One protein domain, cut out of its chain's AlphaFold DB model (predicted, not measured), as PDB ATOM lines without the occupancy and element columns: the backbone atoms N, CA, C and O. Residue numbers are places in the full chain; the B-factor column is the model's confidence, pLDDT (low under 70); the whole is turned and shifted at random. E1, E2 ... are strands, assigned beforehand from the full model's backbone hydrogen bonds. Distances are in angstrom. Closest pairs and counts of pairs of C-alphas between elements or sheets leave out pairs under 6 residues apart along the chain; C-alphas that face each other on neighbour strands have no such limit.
ATOM      1  N   VAL A   7      36.258  19.062 -16.324       97.56
ATOM      2  CA  VAL A   7      36.361  20.203 -17.241       97.56
ATOM      3  C   VAL A   7      37.197  21.293 -16.580       97.56
ATOM      4  O   VAL A   7      36.986  21.641 -15.421       97.56
ATOM      5  N   HIS A   8      38.157  21.836 -17.327       97.06
ATOM      6  CA  HIS A   8      38.980  22.966 -16.904       97.06
ATOM      7  C   HIS A   8      38.701  24.149 -17.833       97.06
ATOM      8  O   HIS A   8      38.907  24.045 -19.043       97.06
ATOM      9  N   LEU A   9      38.237  25.265 -17.277       96.94
ATOM     10  CA  LEU A   9      38.001  26.510 -18.005       96.94
ATOM     11  C   LEU A   9      38.988  27.567 -17.522       96.94
ATOM     12  O   LEU A   9      38.988  27.918 -16.345       96.94
ATOM     13  N   THR A  10      39.785  28.109 -18.439       97.94
ATOM     14  CA  THR A  10      40.729  29.190 -18.141       97.94
ATOM     15  C   THR A  10      40.487  30.351 -19.092       97.94
ATOM     16  O   THR A  10      40.571  30.183 -20.307       97.94
ATOM     17  N   ALA A  11      40.222  31.536 -18.548       97.94
ATOM     18  CA  ALA A  11      40.061  32.767 -19.311       97.94
ATOM     19  C   ALA A  11      40.873  33.904 -18.680       97.94
ATOM     20  O   ALA A  11      40.810  34.134 -17.477       97.94
ATOM     21  N   GLY A  12      41.597  34.673 -19.501       97.19
ATOM     22  CA  GLY A  12      42.231  35.915 -19.035       97.19
ATOM     23  C   GLY A  12      41.212  37.012 -18.691       97.19
ATOM     24  O   GLY A  12      41.501  37.896 -17.892       97.19
ATOM     25  N   GLY A  13      40.015  36.938 -19.283       96.81
ATOM     26  CA  GLY A  13      38.863  37.788 -18.982       96.81
ATOM     27  C   GLY A  13      37.795  37.037 -18.188       96.81
ATOM     28  O   GLY A  13      38.113  36.254 -17.295       96.81
ATOM     29  N   ALA A  14      36.526  37.281 -18.510       97.31
ATOM     30  CA  ALA A  14      35.401  36.593 -17.882       97.31
ATOM     31  C   ALA A  14      35.107  35.232 -18.541       97.31
ATOM     32  O   ALA A  14      35.240  35.078 -19.756       97.31
ATOM     33  N   ILE A  15      34.642  34.273 -17.741       97.88
ATOM     34  CA  ILE A  15      33.923  33.084 -18.211       97.88
ATOM     35  C   ILE A  15      32.439  33.444 -18.159       97.88
ATOM     36  O   ILE A  15      31.932  33.784 -17.094       97.88
ATOM     37  N   THR A  16      31.745  33.417 -19.296       95.19
ATOM     38  CA  THR A  16      30.346  33.868 -19.399       95.19
ATOM     39  C   THR A  16      29.445  32.754 -19.910       95.19
ATOM     40  O   THR A  16      29.870  31.940 -20.729       95.19
ATOM     41  N   ALA A  17      28.211  32.737 -19.413       92.25
ATOM     42  CA  ALA A  17      27.120  31.947 -19.963       92.25
ATOM     43  C   ALA A  17      26.460  32.702 -21.125       92.25
ATOM     44  O   ALA A  17      26.513  33.934 -21.195       92.25
ATOM     45  N   THR A  18      25.846  31.964 -22.048       82.44
ATOM     46  CA  THR A  18      25.240  32.549 -23.265       82.44
ATOM     47  C   THR A  18      23.750  32.866 -23.122       82.44
ATOM     48  O   THR A  18      23.172  33.521 -23.990       82.44
ATOM     49  N   GLY A  19      23.131  32.451 -22.021       83.69
ATOM     50  CA  GLY A  19      21.723  32.650 -21.694       83.69
ATOM     51  C   GLY A  19      21.396  31.951 -20.377       83.69
ATOM     52  O   GLY A  19      22.276  31.321 -19.814       83.69
ATOM     53  N   ALA A  20      20.157  32.081 -19.896       84.06
ATOM     54  CA  ALA A  20      19.715  31.443 -18.655       84.06
ATOM     55  C   ALA A  20      18.928  30.150 -18.923       84.06
ATOM     56  O   ALA A  20      18.123  30.083 -19.858       84.06
ATOM     57  N   GLY A  21      19.085  29.159 -18.044       82.56
ATOM     58  CA  GLY A  21      18.186  28.001 -17.931       82.56
ATOM     59  C   GLY A  21      18.541  26.805 -18.816       82.56
ATOM     60  O   GLY A  21      17.754  25.865 -18.919       82.56
ATOM     61  N   SER A  22      19.713  26.819 -19.447       90.62
ATOM     62  CA  SER A  22      20.288  25.662 -20.140       90.62
ATOM     63  C   SER A  22      21.647  25.354 -19.539       90.62
ATOM     64  O   SER A  22      22.395  26.272 -19.253       90.62
ATOM     65  N   ILE A  23      21.987  24.075 -19.374       95.12
ATOM     66  CA  ILE A  23      23.286  23.694 -18.811       95.12
ATOM     67  C   ILE A  23      24.421  24.154 -19.735       95.12
ATOM     68  O   ILE A  23      24.575  23.636 -20.845       95.12
ATOM     69  N   ASP A  24      25.248  25.083 -19.258       95.62
ATOM     70  CA  ASP A  24      26.463  25.531 -19.940       95.62
ATOM     71  C   ASP A  24      27.565  24.460 -19.827       95.62
ATOM     72  O   ASP A  24      28.232  24.094 -20.811       95.62
ATOM     73  N   VAL A  25      27.734  23.906 -18.619       96.00
ATOM     74  CA  VAL A  25      28.772  22.915 -18.296       96.00
ATOM     75  C   VAL A  25      28.167  21.691 -17.618       96.00
ATOM     76  O   VAL A  25      27.688  21.777 -16.496       96.00
ATOM     77  N   ALA A  26      28.265  20.537 -18.275       96.31
ATOM     78  CA  ALA A  26      27.982  19.229 -17.697       96.31
ATOM     79  C   ALA A  26      29.287  18.420 -17.605       96.31
ATOM     80  O   ALA A  26      29.970  18.191 -18.614       96.31
ATOM     81  N   ALA A  27      29.671  18.023 -16.397       96.62
ATOM     82  CA  ALA A  27      30.948  17.367 -16.118       96.62
ATOM     83  C   ALA A  27      30.894  16.595 -14.792       96.62
ATOM     84  O   ALA A  27      30.021  16.822 -13.968       96.62
ATOM     85  N   ALA A  28      31.868  15.732 -14.514       96.88
ATOM     86  CA  ALA A  28      32.021  15.198 -13.157       96.88
ATOM     87  C   ALA A  28      32.532  16.278 -12.182       96.88
ATOM     88  O   ALA A  28      32.115  16.343 -11.024       96.88
ATOM     89  N   SER A  29      33.438  17.137 -12.654       97.56
ATOM     90  CA  SER A  29      33.985  18.256 -11.889       97.56
ATOM     91  C   SER A  29      34.344  19.436 -12.787       97.56
ATOM     92  O   SER A  29      34.671  19.260 -13.964       97.56
ATOM     93  N   LEU A  30      34.311  20.640 -12.218       98.38
ATOM     94  CA  LEU A  30      34.718  21.876 -12.878       98.38
ATOM     95  C   LEU A  30      35.837  22.567 -12.097       98.38
ATOM     96  O   LEU A  30      35.673  22.908 -10.927       98.38
ATOM     97  N   ALA A  31      36.948  22.834 -12.780       98.50
ATOM     98  CA  ALA A  31      37.956  23.797 -12.356       98.50
ATOM     99  C   ALA A  31      37.846  25.050 -13.239       98.50
ATOM    100  O   ALA A  31      38.109  24.984 -14.440       98.50
ATOM    101  N   ALA A  32      37.455  26.189 -12.670       98.38
ATOM    102  CA  ALA A  32      37.272  27.436 -13.411       98.38
ATOM    103  C   ALA A  32      38.213  28.542 -12.911       98.38
ATOM    104  O   ALA A  32      38.252  28.868 -11.725       98.38
ATOM    105  N   HIS A  33      38.960  29.154 -13.825       98.38
ATOM    106  CA  HIS A  33      39.860  30.267 -13.543       98.38
ATOM    107  C   HIS A  33      39.595  31.415 -14.517       98.38
ATOM    108  O   HIS A  33      39.834  31.288 -15.720       98.38
ATOM    109  N   ALA A  34      39.107  32.540 -14.001       98.38
ATOM    110  CA  ALA A  34      38.836  33.742 -14.781       98.38
ATOM    111  C   ALA A  34      39.618  34.934 -14.219       98.38
ATOM    112  O   ALA A  34      39.529  35.225 -13.029       98.38
ATOM    113  N   GLY A  35      40.317  35.690 -15.066       98.00
ATOM    114  CA  GLY A  35      40.876  36.989 -14.662       98.00
ATOM    115  C   GLY A  35      39.789  38.039 -14.375       98.00
ATOM    116  O   GLY A  35      39.996  38.956 -13.581       98.00
ATOM    117  N   GLY A  36      38.612  37.884 -14.992       97.06
ATOM    118  CA  GLY A  36      37.401  38.679 -14.769       97.06
ATOM    119  C   GLY A  36      36.420  38.000 -13.809       97.06
ATOM    120  O   GLY A  36      36.805  37.612 -12.710       97.06
ATOM    121  N   SER A  37      35.149  37.886 -14.208       97.50
ATOM    122  CA  SER A  37      34.104  37.154 -13.476       97.50
ATOM    123  C   SER A  37      33.890  35.737 -14.017       97.50
ATOM    124  O   SER A  37      34.267  35.427 -15.147       97.50
ATOM    125  N   ILE A  38      33.246  34.886 -13.220       98.31
ATOM    126  CA  ILE A  38      32.658  33.617 -13.666       98.31
ATOM    127  C   ILE A  38      31.148  33.778 -13.566       98.31
ATOM    128  O   ILE A  38      30.625  33.966 -12.472       98.31
ATOM    129  N   GLY A  39      30.459  33.775 -14.703       97.38
ATOM    130  CA  GLY A  39      29.079  34.239 -14.779       97.38
ATOM    131  C   GLY A  39      28.951  35.728 -14.435       97.38
ATOM    132  O   GLY A  39      29.933  36.477 -14.330       97.38
ATOM    133  N   THR A  40      27.710  36.175 -14.275       95.31
ATOM    134  CA  THR A  40      27.339  37.536 -13.873       95.31
ATOM    135  C   THR A  40      26.110  37.501 -12.965       95.31
ATOM    136  O   THR A  40      25.381  36.515 -12.934       95.31
ATOM    137  N   GLY A  41      25.816  38.603 -12.268       91.75
ATOM    138  CA  GLY A  41      24.586  38.704 -11.469       91.75
ATOM    139  C   GLY A  41      23.288  38.647 -12.289       91.75
ATOM    140  O   GLY A  41      22.232  38.407 -11.715       91.75
ATOM    141  N   ALA A  42      23.355  38.866 -13.608       92.00
ATOM    142  CA  ALA A  42      22.206  38.780 -14.511       92.00
ATOM    143  C   ALA A  42      22.059  37.396 -15.165       92.00
ATOM    144  O   ALA A  42      20.944  36.957 -15.427       92.00
ATOM    145  N   VAL A  43      23.183  36.728 -15.435       95.12
ATOM    146  CA  VAL A  43      23.248  35.410 -16.075       95.12
ATOM    147  C   VAL A  43      24.309  34.594 -15.346       95.12
ATOM    148  O   VAL A  43      25.505  34.897 -15.451       95.12
ATOM    149  N   LEU A  44      23.856  33.618 -14.562       97.44
ATOM    150  CA  LEU A  44      24.714  32.694 -13.830       97.44
ATOM    151  C   LEU A  44      25.314  31.692 -14.825       97.44
ATOM    152  O   LEU A  44      24.815  31.532 -15.930       97.44
ATOM    153  N   LEU A  45      26.411  31.042 -14.444       97.62
ATOM    154  CA  LEU A  45      26.856  29.841 -15.140       97.62
ATOM    155  C   LEU A  45      25.983  28.676 -14.674       97.62
ATOM    156  O   LEU A  45      26.026  28.325 -13.491       97.62
ATOM    157  N   GLU A  46      25.202  28.091 -15.575       97.44
ATOM    158  CA  GLU A  46      24.386  26.922 -15.267       97.44
ATOM    159  C   GLU A  46      25.192  25.633 -15.438       97.44
ATOM    160  O   GLU A  46      25.762  25.356 -16.498       97.44
ATOM    161  N   THR A  47      25.234  24.816 -14.389       97.69
ATOM    162  CA  THR A  47      26.082  23.624 -14.335       97.69
ATOM    163  C   THR A  47      25.306  22.363 -13.948       97.69
ATOM    164  O   THR A  47      24.257  22.434 -13.313       97.69
ATOM    165  N   ASP A  48      25.802  21.220 -14.420       97.56
ATOM    166  CA  ASP A  48      25.420  19.855 -14.028       97.56
ATOM    167  C   ASP A  48      26.733  19.140 -13.654       97.56
ATOM    168  O   ASP A  48      27.385  18.520 -14.507       97.56
ATOM    169  N   ILE A  49      27.226  19.407 -12.437       98.19
ATOM    170  CA  ILE A  49      28.541  18.965 -11.943       98.19
ATOM    171  C   ILE A  49      28.504  18.476 -10.493       98.19
ATOM    172  O   ILE A  49      27.907  19.081  -9.612       98.19
ATOM    173  N   GLY A  50      29.279  17.429 -10.200       98.06
ATOM    174  CA  GLY A  50      29.388  16.909  -8.831       98.06
ATOM    175  C   GLY A  50      30.284  17.750  -7.912       98.06
ATOM    176  O   GLY A  50      30.120  17.743  -6.687       98.06
ATOM    177  N   SER A  51      31.263  18.471  -8.473       98.50
ATOM    178  CA  SER A  51      32.140  19.342  -7.685       98.50
ATOM    179  C   SER A  51      32.712  20.528  -8.448       98.50
ATOM    180  O   SER A  51      32.952  20.455  -9.654       98.50
ATOM    181  N   ILE A  52      32.992  21.606  -7.714       98.81
ATOM    182  CA  ILE A  52      33.558  22.842  -8.262       98.81
ATOM    183  C   ILE A  52      34.757  23.342  -7.457       98.81
ATOM    184  O   ILE A  52      34.739  23.382  -6.225       98.81
ATOM    185  N   SER A  53      35.782  23.781  -8.183       98.75
ATOM    186  CA  SER A  53      36.786  24.727  -7.710       98.75
ATOM    187  C   SER A  53      36.803  25.923  -8.656       98.75
ATOM    188  O   SER A  53      36.918  25.744  -9.871       98.75
ATOM    189  N   ALA A  54      36.648  27.142  -8.141       98.69
ATOM    190  CA  ALA A  54      36.571  28.326  -8.988       98.69
ATOM    191  C   ALA A  54      37.273  29.546  -8.390       98.69
ATOM    192  O   ALA A  54      37.193  29.821  -7.195       98.69
ATOM    193  N   THR A  55      37.938  30.308  -9.252       98.50
ATOM    194  CA  THR A  55      38.642  31.539  -8.882       98.50
ATOM    195  C   THR A  55      38.344  32.643  -9.894       98.50
ATOM    196  O   THR A  55      38.473  32.433 -11.103       98.50
ATOM    197  N   SER A  56      37.934  33.814  -9.401       98.44
ATOM    198  CA  SER A  56      37.736  35.025 -10.204       98.44
ATOM    199  C   SER A  56      38.704  36.124  -9.760       98.44
ATOM    200  O   SER A  56      38.956  36.297  -8.567       98.44
ATOM    201  N   GLY A  57      39.257  36.862 -10.722       97.50
ATOM    202  CA  GLY A  57      40.238  37.918 -10.478       97.50
ATOM    203  C   GLY A  57      39.591  39.221 -10.019       97.50
ATOM    204  O   GLY A  57      39.594  39.529  -8.836       97.50
ATOM    205  N   THR A  58      39.053  40.014 -10.948       94.94
ATOM    206  CA  THR A  58      38.447  41.329 -10.639       94.94
ATOM    207  C   THR A  58      36.932  41.285 -10.439       94.94
ATOM    208  O   THR A  58      36.360  42.219  -9.876       94.94
ATOM    209  N   GLY A  59      36.277  40.212 -10.886       95.50
ATOM    210  CA  GLY A  59      34.827  40.044 -10.828       95.50
ATOM    211  C   GLY A  59      34.355  39.100  -9.725       95.50
ATOM    212  O   GLY A  59      35.124  38.676  -8.863       95.50
ATOM    213  N   GLY A  60      33.066  38.766  -9.781       97.94
ATOM    214  CA  GLY A  60      32.432  37.783  -8.903       97.94
ATOM    215  C   GLY A  60      32.373  36.380  -9.507       97.94
ATOM    216  O   GLY A  60      32.794  36.158 -10.645       97.94
ATOM    217  N   ILE A  61      31.794  35.457  -8.749       98.69
ATOM    218  CA  ILE A  61      31.481  34.092  -9.176       98.69
ATOM    219  C   ILE A  61      29.973  33.915  -9.018       98.69
ATOM    220  O   ILE A  61      29.442  34.149  -7.939       98.69
ATOM    221  N   PHE A  62      29.294  33.515 -10.082       98.56
ATOM    222  CA  PHE A  62      27.844  33.394 -10.161       98.56
ATOM    223  C   PHE A  62      27.512  32.059 -10.825       98.56
ATOM    224  O   PHE A  62      27.688  31.914 -12.033       98.56
ATOM    225  N   VAL A  63      27.072  31.080 -10.035       98.62
ATOM    226  CA  VAL A  63      26.857  29.697 -10.486       98.62
ATOM    227  C   VAL A  63      25.505  29.188 -10.002       98.62
ATOM    228  O   VAL A  63      25.147  29.349  -8.831       98.62
ATOM    229  N   GLN A  64      24.766  28.559 -10.911       98.38
ATOM    230  CA  GLN A  64      23.559  27.798 -10.621       98.38
ATOM    231  C   GLN A  64      23.824  26.336 -10.972       98.38
ATOM    232  O   GLN A  64      23.836  25.957 -12.137       98.38
ATOM    233  N   GLU A  65      23.994  25.513  -9.950       98.50
ATOM    234  CA  GLU A  65      24.057  24.070 -10.111       98.50
ATOM    235  C   GLU A  65      22.646  23.487 -10.203       98.50
ATOM    236  O   GLU A  65      21.747  23.879  -9.449       98.50
ATOM    237  N   LYS A  66      22.456  22.530 -11.108       97.69
ATOM    238  CA  LYS A  66      21.191  21.830 -11.319       97.69
ATOM    239  C   LYS A  66      20.778  20.970 -10.129       97.69
ATOM    240  O   LYS A  66      19.596  20.955  -9.789       97.69
ATOM    241  N   ASP A  67      21.711  20.245  -9.524       97.25
ATOM    242  CA  ASP A  67      21.448  19.339  -8.411       97.25
ATOM    243  C   ASP A  67      22.349  19.622  -7.194       97.25
ATOM    244  O   ASP A  67      22.393  20.761  -6.718       97.25
ATOM    245  N   ALA A  68      22.954  18.595  -6.600       98.62
ATOM    246  CA  ALA A  68      23.768  18.705  -5.401       98.62
ATOM    247  C   ALA A  68      25.246  18.871  -5.765       98.62
ATOM    248  O   ALA A  68      25.769  18.161  -6.613       98.62
ATOM    249  N   ILE A  69      25.957  19.737  -5.042       98.75
ATOM    250  CA  ILE A  69      27.356  20.053  -5.356       98.75
ATOM    251  C   ILE A  69      28.255  20.061  -4.137       98.75
ATOM    252  O   ILE A  69      27.907  20.566  -3.064       98.75
ATOM    253  N   THR A  70      29.467  19.547  -4.341       98.81
ATOM    254  CA  THR A  70      30.578  19.716  -3.406       98.81
ATOM    255  C   THR A  70      31.477  20.861  -3.857       98.81
ATOM    256  O   THR A  70      32.042  20.845  -4.951       98.81
ATOM    257  N   VAL A  71      31.660  21.858  -2.999       98.75
ATOM    258  CA  VAL A  71      32.613  22.939  -3.248       98.75
ATOM    259  C   VAL A  71      33.969  22.539  -2.687       98.75
ATOM    260  O   VAL A  71      34.105  22.343  -1.483       98.75
ATOM    261  N   GLN A  72      34.970  22.468  -3.561       98.69
ATOM    262  CA  GLN A  72      36.366  22.200  -3.203       98.69
ATOM    263  C   GLN A  72      37.167  23.484  -2.963       98.69
ATOM    264  O   GLN A  72      38.240  23.446  -2.367       98.69
ATOM    265  N   GLY A  73      36.653  24.624  -3.421       98.50
ATOM    266  CA  GLY A  73      37.210  25.941  -3.142       98.50
ATOM    267  C   GLY A  73      36.605  27.011  -4.042       98.50
ATOM    268  O   GLY A  73      36.494  26.813  -5.249       98.50
ATOM    269  N   LEU A  74      36.215  28.148  -3.479       98.75
ATOM    270  CA  LEU A  74      35.749  29.310  -4.239       98.75
ATOM    271  C   LEU A  74      36.492  30.541  -3.742       98.75
ATOM    272  O   LEU A  74      36.508  30.795  -2.542       98.75
ATOM    273  N   ALA A  75      37.086  31.308  -4.651       98.50
ATOM    274  CA  ALA A  75      37.724  32.573  -4.305       98.50
ATOM    275  C   ALA A  75      37.347  33.661  -5.314       98.50
ATOM    276  O   ALA A  75      37.843  33.675  -6.442       98.50
ATOM    277  N   ALA A  76      36.488  34.587  -4.893       97.94
ATOM    278  CA  ALA A  76      36.198  35.811  -5.629       97.94
ATOM    279  C   ALA A  76      37.120  36.939  -5.142       97.94
ATOM    280  O   ALA A  76      36.807  37.652  -4.189       97.94
ATOM    281  N   SER A  77      38.292  37.079  -5.770       93.94
ATOM    282  CA  SER A  77      39.331  38.028  -5.334       93.94
ATOM    283  C   SER A  77      38.992  39.494  -5.627       93.94
ATOM    284  O   SER A  77      39.603  40.397  -5.055       93.94
ATOM    285  N   GLY A  78      38.013  39.747  -6.492       91.88
ATOM    286  CA  GLY A  78      37.516  41.082  -6.800       91.88
ATOM    287  C   GLY A  78      36.499  41.576  -5.775       91.88
ATOM    288  O   GLY A  78      36.185  40.896  -4.805       91.88
ATOM    289  N   THR A  79      35.920  42.752  -6.014       89.50
ATOM    290  CA  THR A  79      34.803  43.281  -5.204       89.50
ATOM    291  C   THR A  79      33.444  42.698  -5.608       89.50
ATOM    292  O   THR A  79      32.411  43.078  -5.055       89.50
ATOM    293  N   GLY A  80      33.427  41.789  -6.587       93.56
ATOM    294  CA  GLY A  80      32.224  41.098  -7.024       93.56
ATOM    295  C   GLY A  80      31.676  40.147  -5.961       93.56
ATOM    296  O   GLY A  80      32.392  39.684  -5.075       93.56
ATOM    297  N   ALA A  81      30.383  39.850  -6.067       97.88
ATOM    298  CA  ALA A  81      29.737  38.889  -5.187       97.88
ATOM    299  C   ALA A  81      30.148  37.445  -5.520       97.88
ATOM    300  O   ALA A  81      30.461  37.121  -6.667       97.88
ATOM    301  N   LEU A  82      30.087  36.577  -4.516       98.75
ATOM    302  CA  LEU A  82      30.097  35.131  -4.682       98.75
ATOM    303  C   LEU A  82      28.665  34.624  -4.497       98.75
ATOM    304  O   LEU A  82      28.112  34.718  -3.409       98.75
ATOM    305  N   VAL A  83      28.060  34.099  -5.552       98.75
ATOM    306  CA  VAL A  83      26.717  33.522  -5.542       98.75
ATOM    307  C   VAL A  83      26.806  32.100  -6.070       98.75
ATOM    308  O   VAL A  83      27.087  31.888  -7.250       98.75
ATOM    309  N   LEU A  84      26.529  31.131  -5.204       98.81
ATOM    310  CA  LEU A  84      26.359  29.736  -5.586       98.81
ATOM    311  C   LEU A  84      24.997  29.246  -5.117       98.81
ATOM    312  O   LEU A  84      24.674  29.269  -3.926       98.81
ATOM    313  N   ARG A  85      24.208  28.776  -6.074       98.75
ATOM    314  CA  ARG A  85      22.890  28.201  -5.841       98.75
ATOM    315  C   ARG A  85      22.918  26.756  -6.313       98.75
ATOM    316  O   ARG A  85      23.220  26.511  -7.471       98.75
ATOM    317  N   ALA A  86      22.610  25.821  -5.429       98.75
ATOM    318  CA  ALA A  86      22.466  24.410  -5.747       98.75
ATOM    319  C   ALA A  86      20.984  24.052  -5.795       98.75
ATOM    320  O   ALA A  86      20.230  24.442  -4.899       98.75
ATOM    321  N   GLY A  87      20.557  23.323  -6.826       98.56
ATOM    322  CA  GLY A  87      19.202  22.781  -6.888       98.56
ATOM    323  C   GLY A  87      18.930  21.788  -5.755       98.56
ATOM    324  O   GLY A  87      17.825  21.763  -5.229       98.56
ATOM    325  N   GLY A  88      19.953  21.044  -5.319       98.56
ATOM    326  CA  GLY A  88      19.919  20.094  -4.208       98.56
ATOM    327  C   GLY A  88      20.717  20.555  -2.983       98.56
ATOM    328  O   GLY A  88      20.669  21.720  -2.585       98.56
ATOM    329  N   SER A  89      21.427  19.616  -2.350       98.75
ATOM    330  CA  SER A  89      22.294  19.902  -1.202       98.75
ATOM    331  C   SER A  89      23.600  20.576  -1.623       98.75
ATOM    332  O   SER A  89      24.168  20.271  -2.670       98.75
ATOM    333  N   LEU A  90      24.105  21.458  -0.768       98.88
ATOM    334  CA  LEU A  90      25.348  22.189  -0.979       98.88
ATOM    335  C   LEU A  90      26.347  21.847   0.125       98.88
ATOM    336  O   LEU A  90      26.060  22.008   1.312       98.88
ATOM    337  N   THR A  91      27.538  21.412  -0.275       98.81
ATOM    338  CA  THR A  91      28.559  20.924   0.654       98.81
ATOM    339  C   THR A  91      29.891  21.645   0.435       98.81
ATOM    340  O   THR A  91      30.710  21.195  -0.369       98.81
ATOM    341  N   PRO A  92      30.145  22.769   1.127       98.50
ATOM    342  CA  PRO A  92      31.465  23.389   1.163       98.50
ATOM    343  C   PRO A  92      32.485  22.544   1.926       98.50
ATOM    344  O   PRO A  92      32.572  22.624   3.148       98.50
ATOM    345  N   ALA A  93      33.237  21.720   1.193       98.31
ATOM    346  CA  ALA A  93      34.352  20.919   1.702       98.31
ATOM    347  C   ALA A  93      35.685  21.688   1.687       98.31
ATOM    348  O   ALA A  93      36.573  21.406   2.484       98.31
ATOM    349  N   GLY A  94      35.814  22.676   0.801       98.56
ATOM    350  CA  GLY A  94      36.881  23.670   0.811       98.56
ATOM    351  C   GLY A  94      36.357  25.079   1.071       98.56
ATOM    352  O   GLY A  94      35.151  25.333   1.035       98.56
ATOM    353  N   ALA A  95      37.282  26.003   1.338       98.38
ATOM    354  CA  ALA A  95      36.938  27.375   1.691       98.38
ATOM    355  C   ALA A  95      36.190  28.095   0.557       98.38
ATOM    356  O   ALA A  95      36.554  27.975  -0.615       98.38
ATOM    357  N   ALA A  96      35.182  28.886   0.915       98.62
ATOM    358  CA  ALA A  96      34.468  29.763  -0.009       98.62
ATOM    359  C   ALA A  96      34.607  31.214   0.457       98.62
ATOM    360  O   ALA A  96      34.073  31.587   1.499       98.62
ATOM    361  N   SER A  97      35.335  32.036  -0.293       98.19
ATOM    362  CA  SER A  97      35.618  33.414   0.093       98.19
ATOM    363  C   SER A  97      35.405  34.418  -1.037       98.19
ATOM    364  O   SER A  97      35.583  34.119  -2.218       98.19
ATOM    365  N   GLY A  98      35.024  35.638  -0.668       97.31
ATOM    366  CA  GLY A  98      34.945  36.767  -1.587       97.31
ATOM    367  C   GLY A  98      35.015  38.104  -0.862       97.31
ATOM    368  O   GLY A  98      34.536  38.222   0.263       97.31
ATOM    369  N   ASN A  99      35.589  39.131  -1.494       96.69
ATOM    370  CA  ASN A  99      35.661  40.464  -0.874       96.69
ATOM    371  C   ASN A  99      34.319  41.221  -0.930       96.69
ATOM    372  O   ASN A  99      34.136  42.198  -0.210       96.69
ATOM    373  N   GLY A 100      33.391  40.789  -1.790       97.94
ATOM    374  CA  GLY A 100      32.027  41.309  -1.864       97.94
ATOM    375  C   GLY A 100      31.043  40.567  -0.955       97.94
ATOM    376  O   GLY A 100      31.412  39.968   0.057       97.94
ATOM    377  N   ASN A 101      29.766  40.606  -1.341       98.62
ATOM    378  CA  ASN A 101      28.717  39.817  -0.695       98.62
ATOM    379  C   ASN A 101      28.829  38.339  -1.079       98.62
ATOM    380  O   ASN A 101      29.266  38.014  -2.184       98.62
ATOM    381  N   LEU A 102      28.374  37.451  -0.202       98.88
ATOM    382  CA  LEU A 102      28.430  36.010  -0.408       98.88
ATOM    383  C   LEU A 102      27.063  35.380  -0.144       98.88
ATOM    384  O   LEU A 102      26.492  35.559   0.928       98.88
ATOM    385  N   LEU A 103      26.555  34.620  -1.111       98.88
ATOM    386  CA  LEU A 103      25.350  33.807  -1.000       98.88
ATOM    387  C   LEU A 103      25.680  32.350  -1.334       98.88
ATOM    388  O   LEU A 103      26.072  32.046  -2.462       98.88
ATOM    389  N   LEU A 104      25.444  31.456  -0.373       98.88
ATOM    390  CA  LEU A 104      25.375  30.011  -0.591       98.88
ATOM    391  C   LEU A 104      23.941  29.553  -0.342       98.88
ATOM    392  O   LEU A 104      23.408  29.759   0.747       98.88
ATOM    393  N   GLN A 105      23.314  28.937  -1.343       98.88
ATOM    394  CA  GLN A 105      21.922  28.503  -1.254       98.88
ATOM    395  C   GLN A 105      21.745  27.049  -1.697       98.88
ATOM    396  O   GLN A 105      22.013  26.731  -2.851       98.88
ATOM    397  N   ALA A 106      21.203  26.203  -0.820       98.81
ATOM    398  CA  ALA A 106      20.671  24.879  -1.153       98.81
ATOM    399  C   ALA A 106      19.145  24.969  -1.333       98.81
ATOM    400  O   ALA A 106      18.407  25.137  -0.361       98.81
ATOM    401  N   GLN A 107      18.653  24.907  -2.571       98.50
ATOM    402  CA  GLN A 107      17.257  25.241  -2.893       98.50
ATOM    403  C   GLN A 107      16.254  24.167  -2.465       98.50
ATOM    404  O   GLN A 107      15.161  24.520  -2.034       98.50
ATOM    405  N   SER A 108      16.614  22.882  -2.542       97.06
ATOM    406  CA  SER A 108      15.758  21.771  -2.093       97.06
ATOM    407  C   SER A 108      16.448  20.830  -1.097       97.06
ATOM    408  O   SER A 108      15.926  19.754  -0.806       97.06
ATOM    409  N   GLY A 109      17.645  21.185  -0.625       98.00
ATOM    410  CA  GLY A 109      18.499  20.314   0.182       98.00
ATOM    411  C   GLY A 109      19.055  20.985   1.430       98.00
ATOM    412  O   GLY A 109      18.578  22.028   1.880       98.00
ATOM    413  N   THR A 110      20.080  20.356   1.996       98.81
ATOM    414  CA  THR A 110      20.802  20.845   3.175       98.81
ATOM    415  C   THR A 110      22.042  21.629   2.771       98.81
ATOM    416  O   THR A 110      22.638  21.359   1.728       98.81
ATOM    417  N   LEU A 111      22.493  22.526   3.640       98.88
ATOM    418  CA  LEU A 111      23.787  23.191   3.528       98.88
ATOM    419  C   LEU A 111      24.717  22.678   4.633       98.88
ATOM    420  O   LEU A 111      24.449  22.902   5.808       98.88
ATOM    421  N   SER A 112      25.798  21.986   4.268       98.69
ATOM    422  CA  SER A 112      26.738  21.385   5.227       98.69
ATOM    423  C   SER A 112      28.146  21.942   5.032       98.69
ATOM    424  O   SER A 112      28.893  21.469   4.173       98.69
ATOM    425  N   LEU A 113      28.511  22.943   5.832       98.62
ATOM    426  CA  LEU A 113      29.835  23.564   5.810       98.62
ATOM    427  C   LEU A 113      30.832  22.674   6.552       98.62
ATOM    428  O   LEU A 113      30.659  22.386   7.733       98.62
ATOM    429  N   GLN A 114      31.896  22.281   5.862       98.19
ATOM    430  CA  GLN A 114      33.040  21.547   6.411       98.19
ATOM    431  C   GLN A 114      34.331  22.380   6.335       98.19
ATOM    432  O   GLN A 114      35.410  21.882   6.622       98.19
ATOM    433  N   ALA A 115      34.222  23.642   5.920       98.44
ATOM    434  CA  ALA A 115      35.320  24.586   5.802       98.44
ATOM    435  C   ALA A 115      34.814  26.019   6.018       98.44
ATOM    436  O   ALA A 115      33.606  26.276   6.066       98.44
ATOM    437  N   GLY A 116      35.751  26.960   6.133       98.31
ATOM    438  CA  GLY A 116      35.444  28.372   6.343       98.31
ATOM    439  C   GLY A 116      34.733  29.037   5.161       98.31
ATOM    440  O   GLY A 116      35.034  28.773   3.993       98.31
ATOM    441  N   VAL A 117      33.821  29.956   5.477       98.81
ATOM    442  CA  VAL A 117      33.117  30.799   4.504       98.81
ATOM    443  C   VAL A 117      33.298  32.260   4.899       98.81
ATOM    444  O   VAL A 117      32.997  32.640   6.029       98.81
ATOM    445  N   ALA A 118      33.811  33.088   3.990       98.62
ATOM    446  CA  ALA A 118      34.199  34.460   4.306       98.62
ATOM    447  C   ALA A 118      33.701  35.466   3.265       98.62
ATOM    448  O   ALA A 118      34.017  35.358   2.082       98.62
ATOM    449  N   ALA A 119      32.964  36.477   3.711       98.62
ATOM    450  CA  ALA A 119      32.540  37.608   2.896       98.62
ATOM    451  C   ALA A 119      33.179  38.897   3.417       98.62
ATOM    452  O   ALA A 119      33.119  39.181   4.613       98.62
ATOM    453  N   GLY A 120      33.729  39.720   2.527       98.31
ATOM    454  CA  GLY A 120      34.095  41.097   2.869       98.31
ATOM    455  C   GLY A 120      32.868  42.000   3.061       98.31
ATOM    456  O   GLY A 120      32.952  42.996   3.774       98.31
ATOM    457  N   GLY A 121      31.725  41.634   2.470       98.44
ATOM    458  CA  GLY A 121      30.427  42.282   2.659       98.44
ATOM    459  C   GLY A 121      29.455  41.450   3.499       98.44
ATOM    460  O   GLY A 121      29.830  40.838   4.501       98.44
ATOM    461  N   ASN A 122      28.190  41.435   3.078       98.75
ATOM    462  CA  ASN A 122      27.140  40.647   3.720       98.75
ATOM    463  C   ASN A 122      27.230  39.174   3.309       98.75
ATOM    464  O   ASN A 122      27.550  38.859   2.160       98.75
ATOM    465  N   LEU A 123      26.883  38.286   4.233       98.88
ATOM    466  CA  LEU A 123      26.914  36.845   4.038       98.88
ATOM    467  C   LEU A 123      25.525  36.248   4.274       98.88
ATOM    468  O   LEU A 123      24.889  36.519   5.291       98.88
ATOM    469  N   SER A 124      25.063  35.413   3.349       98.88
ATOM    470  CA  SER A 124      23.797  34.692   3.454       98.88
ATOM    471  C   SER A 124      24.003  33.207   3.179       98.88
ATOM    472  O   SER A 124      24.504  32.818   2.123       98.88
ATOM    473  N   LEU A 125      23.589  32.377   4.131       98.88
ATOM    474  CA  LEU A 125      23.571  30.923   4.043       98.88
ATOM    475  C   LEU A 125      22.118  30.471   4.112       98.88
ATOM    476  O   LEU A 125      21.452  30.646   5.130       98.88
ATOM    477  N   LEU A 126      21.617  29.916   3.016       98.88
ATOM    478  CA  LEU A 126      20.214  29.544   2.876       98.88
ATOM    479  C   LEU A 126      20.106  28.053   2.563       98.88
ATOM    480  O   LEU A 126      20.805  27.548   1.681       98.88
ATOM    481  N   ALA A 127      19.199  27.350   3.228       98.81
ATOM    482  CA  ALA A 127      18.877  25.967   2.891       98.81
ATOM    483  C   ALA A 127      17.377  25.722   3.028       98.81
ATOM    484  O   ALA A 127      16.765  26.208   3.968       98.81
ATOM    485  N   SER A 128      16.769  24.944   2.134       98.50
ATOM    486  CA  SER A 128      15.402  24.462   2.386       98.50
ATOM    487  C   SER A 128      15.377  23.474   3.558       98.50
ATOM    488  O   SER A 128      14.473  23.526   4.384       98.50
ATOM    489  N   GLY A 129      16.388  22.609   3.656       98.50
ATOM    490  CA  GLY A 129      16.587  21.708   4.786       98.50
ATOM    491  C   GLY A 129      17.434  22.327   5.898       98.50
ATOM    492  O   GLY A 129      17.359  23.517   6.190       98.50
ATOM    493  N   ASN A 130      18.257  21.493   6.531       98.69
ATOM    494  CA  ASN A 130      19.143  21.900   7.621       98.69
ATOM    495  C   ASN A 130      20.335  22.731   7.128       98.69
ATOM    496  O   ASN A 130      20.851  22.502   6.028       98.69
ATOM    497  N   ILE A 131      20.828  23.609   8.001       98.88
ATOM    498  CA  ILE A 131      22.171  24.190   7.909       98.88
ATOM    499  C   ILE A 131      23.031  23.555   9.004       98.88
ATOM    500  O   ILE A 131      22.703  23.654  10.185       98.88
ATOM    501  N   THR A 132      24.145  22.941   8.619       98.69
ATOM    502  CA  THR A 132      25.125  22.358   9.541       98.69
ATOM    503  C   THR A 132      26.469  23.053   9.367       98.69
ATOM    504  O   THR A 132      27.005  23.105   8.259       98.69
ATOM    505  N   LEU A 133      27.029  23.566  10.460       98.50
ATOM    506  CA  LEU A 133      28.396  24.079  10.536       98.50
ATOM    507  C   LEU A 133      29.250  23.034  11.258       98.50
ATOM    508  O   LEU A 133      29.095  22.845  12.461       98.50
ATOM    509  N   GLY A 134      30.117  22.338  10.523       97.75
ATOM    510  CA  GLY A 134      31.056  21.363  11.081       97.75
ATOM    511  C   GLY A 134      32.188  22.011  11.885       97.75
ATOM    512  O   GLY A 134      32.301  23.233  11.945       97.75
ATOM    513  N   ALA A 135      33.054  21.188  12.480       96.00
ATOM    514  CA  ALA A 135      34.115  21.647  13.384       96.00
ATOM    515  C   ALA A 135      35.068  22.689  12.765       96.00
ATOM    516  O   ALA A 135      35.493  23.616  13.449       96.00
ATOM    517  N   ASP A 136      35.345  22.579  11.464       95.06
ATOM    518  CA  ASP A 136      36.227  23.493  10.727       95.06
ATOM    519  C   ASP A 136      35.478  24.684  10.086       95.06
ATOM    520  O   ASP A 136      36.056  25.483   9.341       95.06
ATOM    521  N   ALA A 137      34.172  24.820  10.344       97.44
ATOM    522  CA  ALA A 137      33.354  25.888   9.783       97.44
ATOM    523  C   ALA A 137      33.508  27.190  10.588       97.44
ATOM    524  O   ALA A 137      32.879  27.397  11.628       97.44
ATOM    525  N   ALA A 138      34.314  28.108  10.054       98.06
ATOM    526  CA  ALA A 138      34.356  29.504  10.480       98.06
ATOM    527  C   ALA A 138      33.639  30.387   9.448       98.06
ATOM    528  O   ALA A 138      34.106  30.539   8.317       98.06
ATOM    529  N   VAL A 139      32.505  30.969   9.833       98.75
ATOM    530  CA  VAL A 139      31.731  31.893   8.996       98.75
ATOM    531  C   VAL A 139      32.075  33.323   9.389       98.75
ATOM    532  O   VAL A 139      31.903  33.707  10.545       98.75
ATOM    533  N   THR A 140      32.553  34.128   8.443       98.75
ATOM    534  CA  THR A 140      32.945  35.524   8.694       98.75
ATOM    535  C   THR A 140      32.314  36.474   7.680       98.75
ATOM    536  O   THR A 140      32.369  36.231   6.477       98.75
ATOM    537  N   ALA A 141      31.710  37.558   8.160       98.75
ATOM    538  CA  ALA A 141      31.112  38.601   7.337       98.75
ATOM    539  C   ALA A 141      31.644  39.978   7.746       98.75
ATOM    540  O   ALA A 141      31.567  40.368   8.914       98.75
ATOM    541  N   GLY A 142      32.158  40.738   6.780       98.56
ATOM    542  CA  GLY A 142      32.531  42.139   6.979       98.56
ATOM    543  C   GLY A 142      31.325  43.074   7.139       98.56
ATOM    544  O   GLY A 142      31.493  44.197   7.604       98.56
ATOM    545  N   GLY A 143      30.121  42.610   6.788       98.56
ATOM    546  CA  GLY A 143      28.834  43.252   7.056       98.56
ATOM    547  C   GLY A 143      27.953  42.400   7.974       98.56
ATOM    548  O   GLY A 143      28.397  41.967   9.037       98.56
ATOM    549  N   THR A 144      26.703  42.165   7.570       98.81
ATOM    550  CA  THR A 144      25.763  41.293   8.293       98.81
ATOM    551  C   THR A 144      25.924  39.829   7.890       98.81
ATOM    552  O   THR A 144      26.287  39.538   6.748       98.81
ATOM    553  N   ALA A 145      25.560  38.905   8.775       98.81
ATOM    554  CA  ALA A 145      25.441  37.485   8.443       98.81
ATOM    555  C   ALA A 145      24.014  36.971   8.704       98.81
ATOM    556  O   ALA A 145      23.451  37.220   9.768       98.81
ATOM    557  N   ASP A 146      23.443  36.244   7.742       98.88
ATOM    558  CA  ASP A 146      22.138  35.579   7.854       98.88
ATOM    559  C   ASP A 146      22.278  34.084   7.542       98.88
ATOM    560  O   ASP A 146      22.801  33.704   6.491       98.88
ATOM    561  N   LEU A 147      21.825  33.241   8.465       98.81
ATOM    562  CA  LEU A 147      21.656  31.803   8.292       98.81
ATOM    563  C   LEU A 147      20.160  31.498   8.408       98.81
ATOM    564  O   LEU A 147      19.594  31.657   9.490       98.81
ATOM    565  N   SER A 148      19.532  31.018   7.334       98.75
ATOM    566  CA  SER A 148      18.096  30.715   7.326       98.75
ATOM    567  C   SER A 148      17.801  29.355   6.716       98.75
ATOM    568  O   SER A 148      18.204  29.064   5.585       98.75
ATOM    569  N   THR A 149      17.036  28.545   7.441       98.62
ATOM    570  CA  THR A 149      16.412  27.342   6.888       98.62
ATOM    571  C   THR A 149      15.023  27.661   6.312       98.62
ATOM    572  O   THR A 149      14.524  28.777   6.481       98.62
ATOM    573  N   GLY A 150      14.450  26.716   5.559       96.31
ATOM    574  CA  GLY A 150      13.084  26.759   5.020       96.31
ATOM    575  C   GLY A 150      12.291  25.492   5.360       96.31
ATOM    576  O   GLY A 150      11.583  24.958   4.505       96.31
ATOM    577  N   GLY A 151      12.484  24.982   6.578       92.62
ATOM    578  CA  GLY A 151      11.887  23.754   7.113       92.62
ATOM    579  C   GLY A 151      12.821  22.936   8.016       92.62
ATOM    580  O   GLY A 151      12.385  21.966   8.631       92.62
ATOM    581  N   GLY A 152      14.107  23.295   8.083       97.31
ATOM    582  CA  GLY A 152      15.130  22.563   8.836       97.31
ATOM    583  C   GLY A 152      15.613  23.245  10.114       97.31
ATOM    584  O   GLY A 152      15.184  24.341  10.476       97.31
ATOM    585  N   SER A 153      16.570  22.599  10.770       98.38
ATOM    586  CA  SER A 153      17.284  23.101  11.950       98.38
ATOM    587  C   SER A 153      18.635  23.719  11.575       98.38
ATOM    588  O   SER A 153      19.211  23.394  10.532       98.38
ATOM    589  N   ILE A 154      19.175  24.560  12.457       98.62
ATOM    590  CA  ILE A 154      20.567  25.028  12.381       98.62
ATOM    591  C   ILE A 154      21.372  24.294  13.455       98.62
ATOM    592  O   ILE A 154      21.053  24.381  14.639       98.62
ATOM    593  N   ALA A 155      22.418  23.577  13.054       97.69
ATOM    594  CA  ALA A 155      23.299  22.855  13.965       97.69
ATOM    595  C   ALA A 155      24.736  23.366  13.837       97.69
ATOM    596  O   ALA A 155      25.360  23.232  12.784       97.69
ATOM    597  N   MET A 156      25.255  23.947  14.914       97.19
ATOM    598  CA  MET A 156      26.641  24.388  15.012       97.19
ATOM    599  C   MET A 156      27.456  23.387  15.819       97.19
ATOM    600  O   MET A 156      27.100  23.069  16.953       97.19
ATOM    601  N   ASP A 157      28.569  22.927  15.255       95.56
ATOM    602  CA  ASP A 157      29.580  22.202  16.012       95.56
ATOM    603  C   ASP A 157      30.215  23.121  17.070       95.56
ATOM    604  O   ASP A 157      30.386  24.326  16.863       95.56
ATOM    605  N   GLN A 158      30.613  22.543  18.195       93.00
ATOM    606  CA  GLN A 158      31.258  23.219  19.323       93.00
ATOM    607  C   GLN A 158      32.567  23.962  18.976       93.00
ATOM    608  O   GLN A 158      32.938  24.895  19.698       93.00
ATOM    609  N   ALA A 159      33.256  23.597  17.889       93.19
ATOM    610  CA  ALA A 159      34.424  24.316  17.361       93.19
ATOM    611  C   ALA A 159      34.076  25.350  16.270       93.19
ATOM    612  O   ALA A 159      34.898  26.213  15.960       93.19
ATOM    613  N   SER A 160      32.855  25.309  15.728       96.06
ATOM    614  CA  SER A 160      32.405  26.254  14.705       96.06
ATOM    615  C   SER A 160      32.159  27.657  15.267       96.06
ATOM    616  O   SER A 160      31.934  27.855  16.468       96.06
ATOM    617  N   SER A 161      32.182  28.655  14.385       96.44
ATOM    618  CA  SER A 161      31.898  30.044  14.756       96.44
ATOM    619  C   SER A 161      31.222  30.826  13.635       96.44
ATOM    620  O   SER A 161      31.433  30.555  12.452       96.44
ATOM    621  N   VAL A 162      30.432  31.830  14.018       98.31
ATOM    622  CA  VAL A 162      29.880  32.841  13.111       98.31
ATOM    623  C   VAL A 162      30.237  34.222  13.644       98.31
ATOM    624  O   VAL A 162      29.913  34.559  14.781       98.31
ATOM    625  N   THR A 163      30.922  35.017  12.827       98.56
ATOM    626  CA  THR A 163      31.329  36.388  13.152       98.56
ATOM    627  C   THR A 163      30.819  37.356  12.092       98.56
ATOM    628  O   THR A 163      31.099  37.177  10.908       98.56
ATOM    629  N   ALA A 164      30.117  38.401  12.514       98.69
ATOM    630  CA  ALA A 164      29.669  39.502  11.668       98.69
ATOM    631  C   ALA A 164      30.141  40.834  12.257       98.69
ATOM    632  O   ALA A 164      30.086  41.037  13.468       98.69
ATOM    633  N   GLN A 165      30.588  41.767  11.419       98.50
ATOM    634  CA  GLN A 165      30.886  43.123  11.899       98.50
ATOM    635  C   GLN A 165      29.611  43.947  12.123       98.50
ATOM    636  O   GLN A 165      29.618  44.881  12.920       98.50
ATOM    637  N   GLY A 166      28.527  43.608  11.424       98.56
ATOM    638  CA  GLY A 166      27.185  44.134  11.656       98.56
ATOM    639  C   GLY A 166      26.332  43.174  12.483       98.56
ATOM    640  O   GLY A 166      26.831  42.508  13.390       98.56
ATOM    641  N   SER A 177      20.967  24.789  17.497       95.25
ATOM    642  CA  SER A 177      22.079  24.438  18.386       95.25
ATOM    643  C   SER A 177      23.228  25.406  18.147       95.25
ATOM    644  O   SER A 177      23.795  25.430  17.053       95.25
ATOM    645  N   LEU A 178      23.549  26.212  19.154       93.31
ATOM    646  CA  LEU A 178      24.532  27.289  19.091       93.31
ATOM    647  C   LEU A 178      25.951  26.819  19.419       93.31
ATOM    648  O   LEU A 178      26.159  25.856  20.148       93.31
ATOM    649  N   SER A 179      26.927  27.578  18.924       92.94
ATOM    650  CA  SER A 179      28.310  27.571  19.407       92.94
ATOM    651  C   SER A 179      28.761  29.021  19.618       92.94
ATOM    652  O   SER A 179      28.146  29.717  20.417       92.94
ATOM    653  N   SER A 180      29.792  29.516  18.926       94.12
ATOM    654  CA  SER A 180      30.269  30.898  19.059       94.12
ATOM    655  C   SER A 180      29.629  31.828  18.027       94.12
ATOM    656  O   SER A 180      29.920  31.729  16.835       94.12
ATOM    657  N   LEU A 181      28.830  32.787  18.489       96.31
ATOM    658  CA  LEU A 181      28.268  33.891  17.715       96.31
ATOM    659  C   LEU A 181      28.885  35.217  18.171       96.31
ATOM    660  O   LEU A 181      28.812  35.576  19.347       96.31
ATOM    661  N   VAL A 182      29.464  35.969  17.240       97.50
ATOM    662  CA  VAL A 182      30.027  37.296  17.510       97.50
ATOM    663  C   VAL A 182      29.467  38.292  16.504       97.50
ATOM    664  O   VAL A 182      29.591  38.092  15.300       97.50
ATOM    665  N   ALA A 183      28.871  39.372  16.994       98.12
ATOM    666  CA  ALA A 183      28.368  40.467  16.178       98.12
ATOM    667  C   ALA A 183      28.923  41.801  16.685       98.12
ATOM    668  O   ALA A 183      29.008  42.026  17.896       98.12
ATOM    669  N   GLY A 184      29.281  42.699  15.768       97.94
ATOM    670  CA  GLY A 184      29.490  44.108  16.112       97.94
ATOM    671  C   GLY A 184      28.171  44.841  16.381       97.94
ATOM    672  O   GLY A 184      28.160  45.808  17.142       97.94
TER     673      GLY A 184
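AT A GLANCE: This is residues 7 to 166 and 177 to 184 of the 227 residues of an uncharacterized protein of Ramlibacter sp. H242 (UniProt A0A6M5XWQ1). The chain is wound in stacked turns, a three-sided solenoid in which strands of successive turns lie side by side and parallel. One wall is E4, E6, E9, E12 and E15; a second runs from E1 through the later parts of E2, E3 and E5 to E8, E11, E14, E17 and E18; the third holds the short E7, E10, E13 and E16. E1 lies near one end of the stack and E18 near the other, and the stack makes the longest of the three spans, 42 by 28 by 23 A. The printed part has 168 residues with 18 named strands, E1 to E18 in chain order, and no named helix: the class is all strand. Fifteen strands form a branched sheet and E10, E13, E16, in that order, a second sheet, both parallel; the whole is compact, with a radius of gyration of the C-alphas of 14.8 A.

IN THESE COORDINATES: E1, residues 7 to 11, begins with C-alpha 7 at (36.361, 20.203, -17.241) and is 13.3 A long. E2, residues 25 to 34, spans 15.2 A and bends by 126 degrees at residue 28. E3, residues 45 to 56, the longest strand by residues, spans 13.0 A and bends by 146 degrees at residue 48. E4 is residues 61 to 65, 12.5 A. E5, residues 69 to 76, spans 18.1 A and bends by 75 degrees at residue 72. Then come E6, 82 to 86, 13.2 A; E7, 90 to 92; E8, 96 to 98; E9, 102 to 106, 13.6 A, with C-alpha 102 at (28.430, 36.010, -0.408); E10, 111 to 113; E11, 117 to 119; E12, 123 to 127, 13.6 A; E13, 131 to 133; E14, 138 to 141; E15, 145 to 149, 13.7 A; E16, 154 to 156; and E17, 161 to 164. E18, residues 180 to 183, ends with C-alpha 183 at (28.368, 40.467, 16.178).

HOW THE PARTS SIT: In the branched sheet, E1 and E2 are parallel, with N 9 and O 31 2.9 A apart, within hydrogen-bond range. E3 lies on the other side of E2, with N 32 and O 53 at 2.9 A. The pairing of E3 is staggered: its residues 45 to 47 pair with E4, N 47 to O 64 at 2.9 A, and its residues 51 to 56 with E5, N 54 to O 73 at 2.9 A. From E4 the parallel pairs run to E6, E9, E12 and E15, for instance N 84 to O 103 at 2.9 A between E6 and E9. E5 pairs with E7, N 71 to O 91 at 2.9 A, and with E8, N 97 to O 74 at 2.8 A. From E8 they run to E11, E14, E17 and E18, with N 164 to O 182 at 2.9 A in the last pair. E10 and E16 are the edge strands of the second sheet; N 132 and O 111 are 2.8 A apart. The closest C-alphas of E7 and E10, Leu 90 and Leu 111, are 4.9 A apart. The two sheets form a sandwich, two sheets face to face, their strands at 65 degrees. E10 and E11 are apart.

THE WHOLE: The two C-alphas farthest apart, those of Gly 12 and Ser 177, are 44.0 A apart. Residues 167 to 176 are not printed, and C-alphas 166 and 177 are 21.4 A apart across this cut. The link E1 to E2 is long, with 13 residues. The branched sheet is twisted, its C-alphas up to 8.0 A off their best plane. The mean pLDDT of the printed part is 97.2, and no printed residue is under 70.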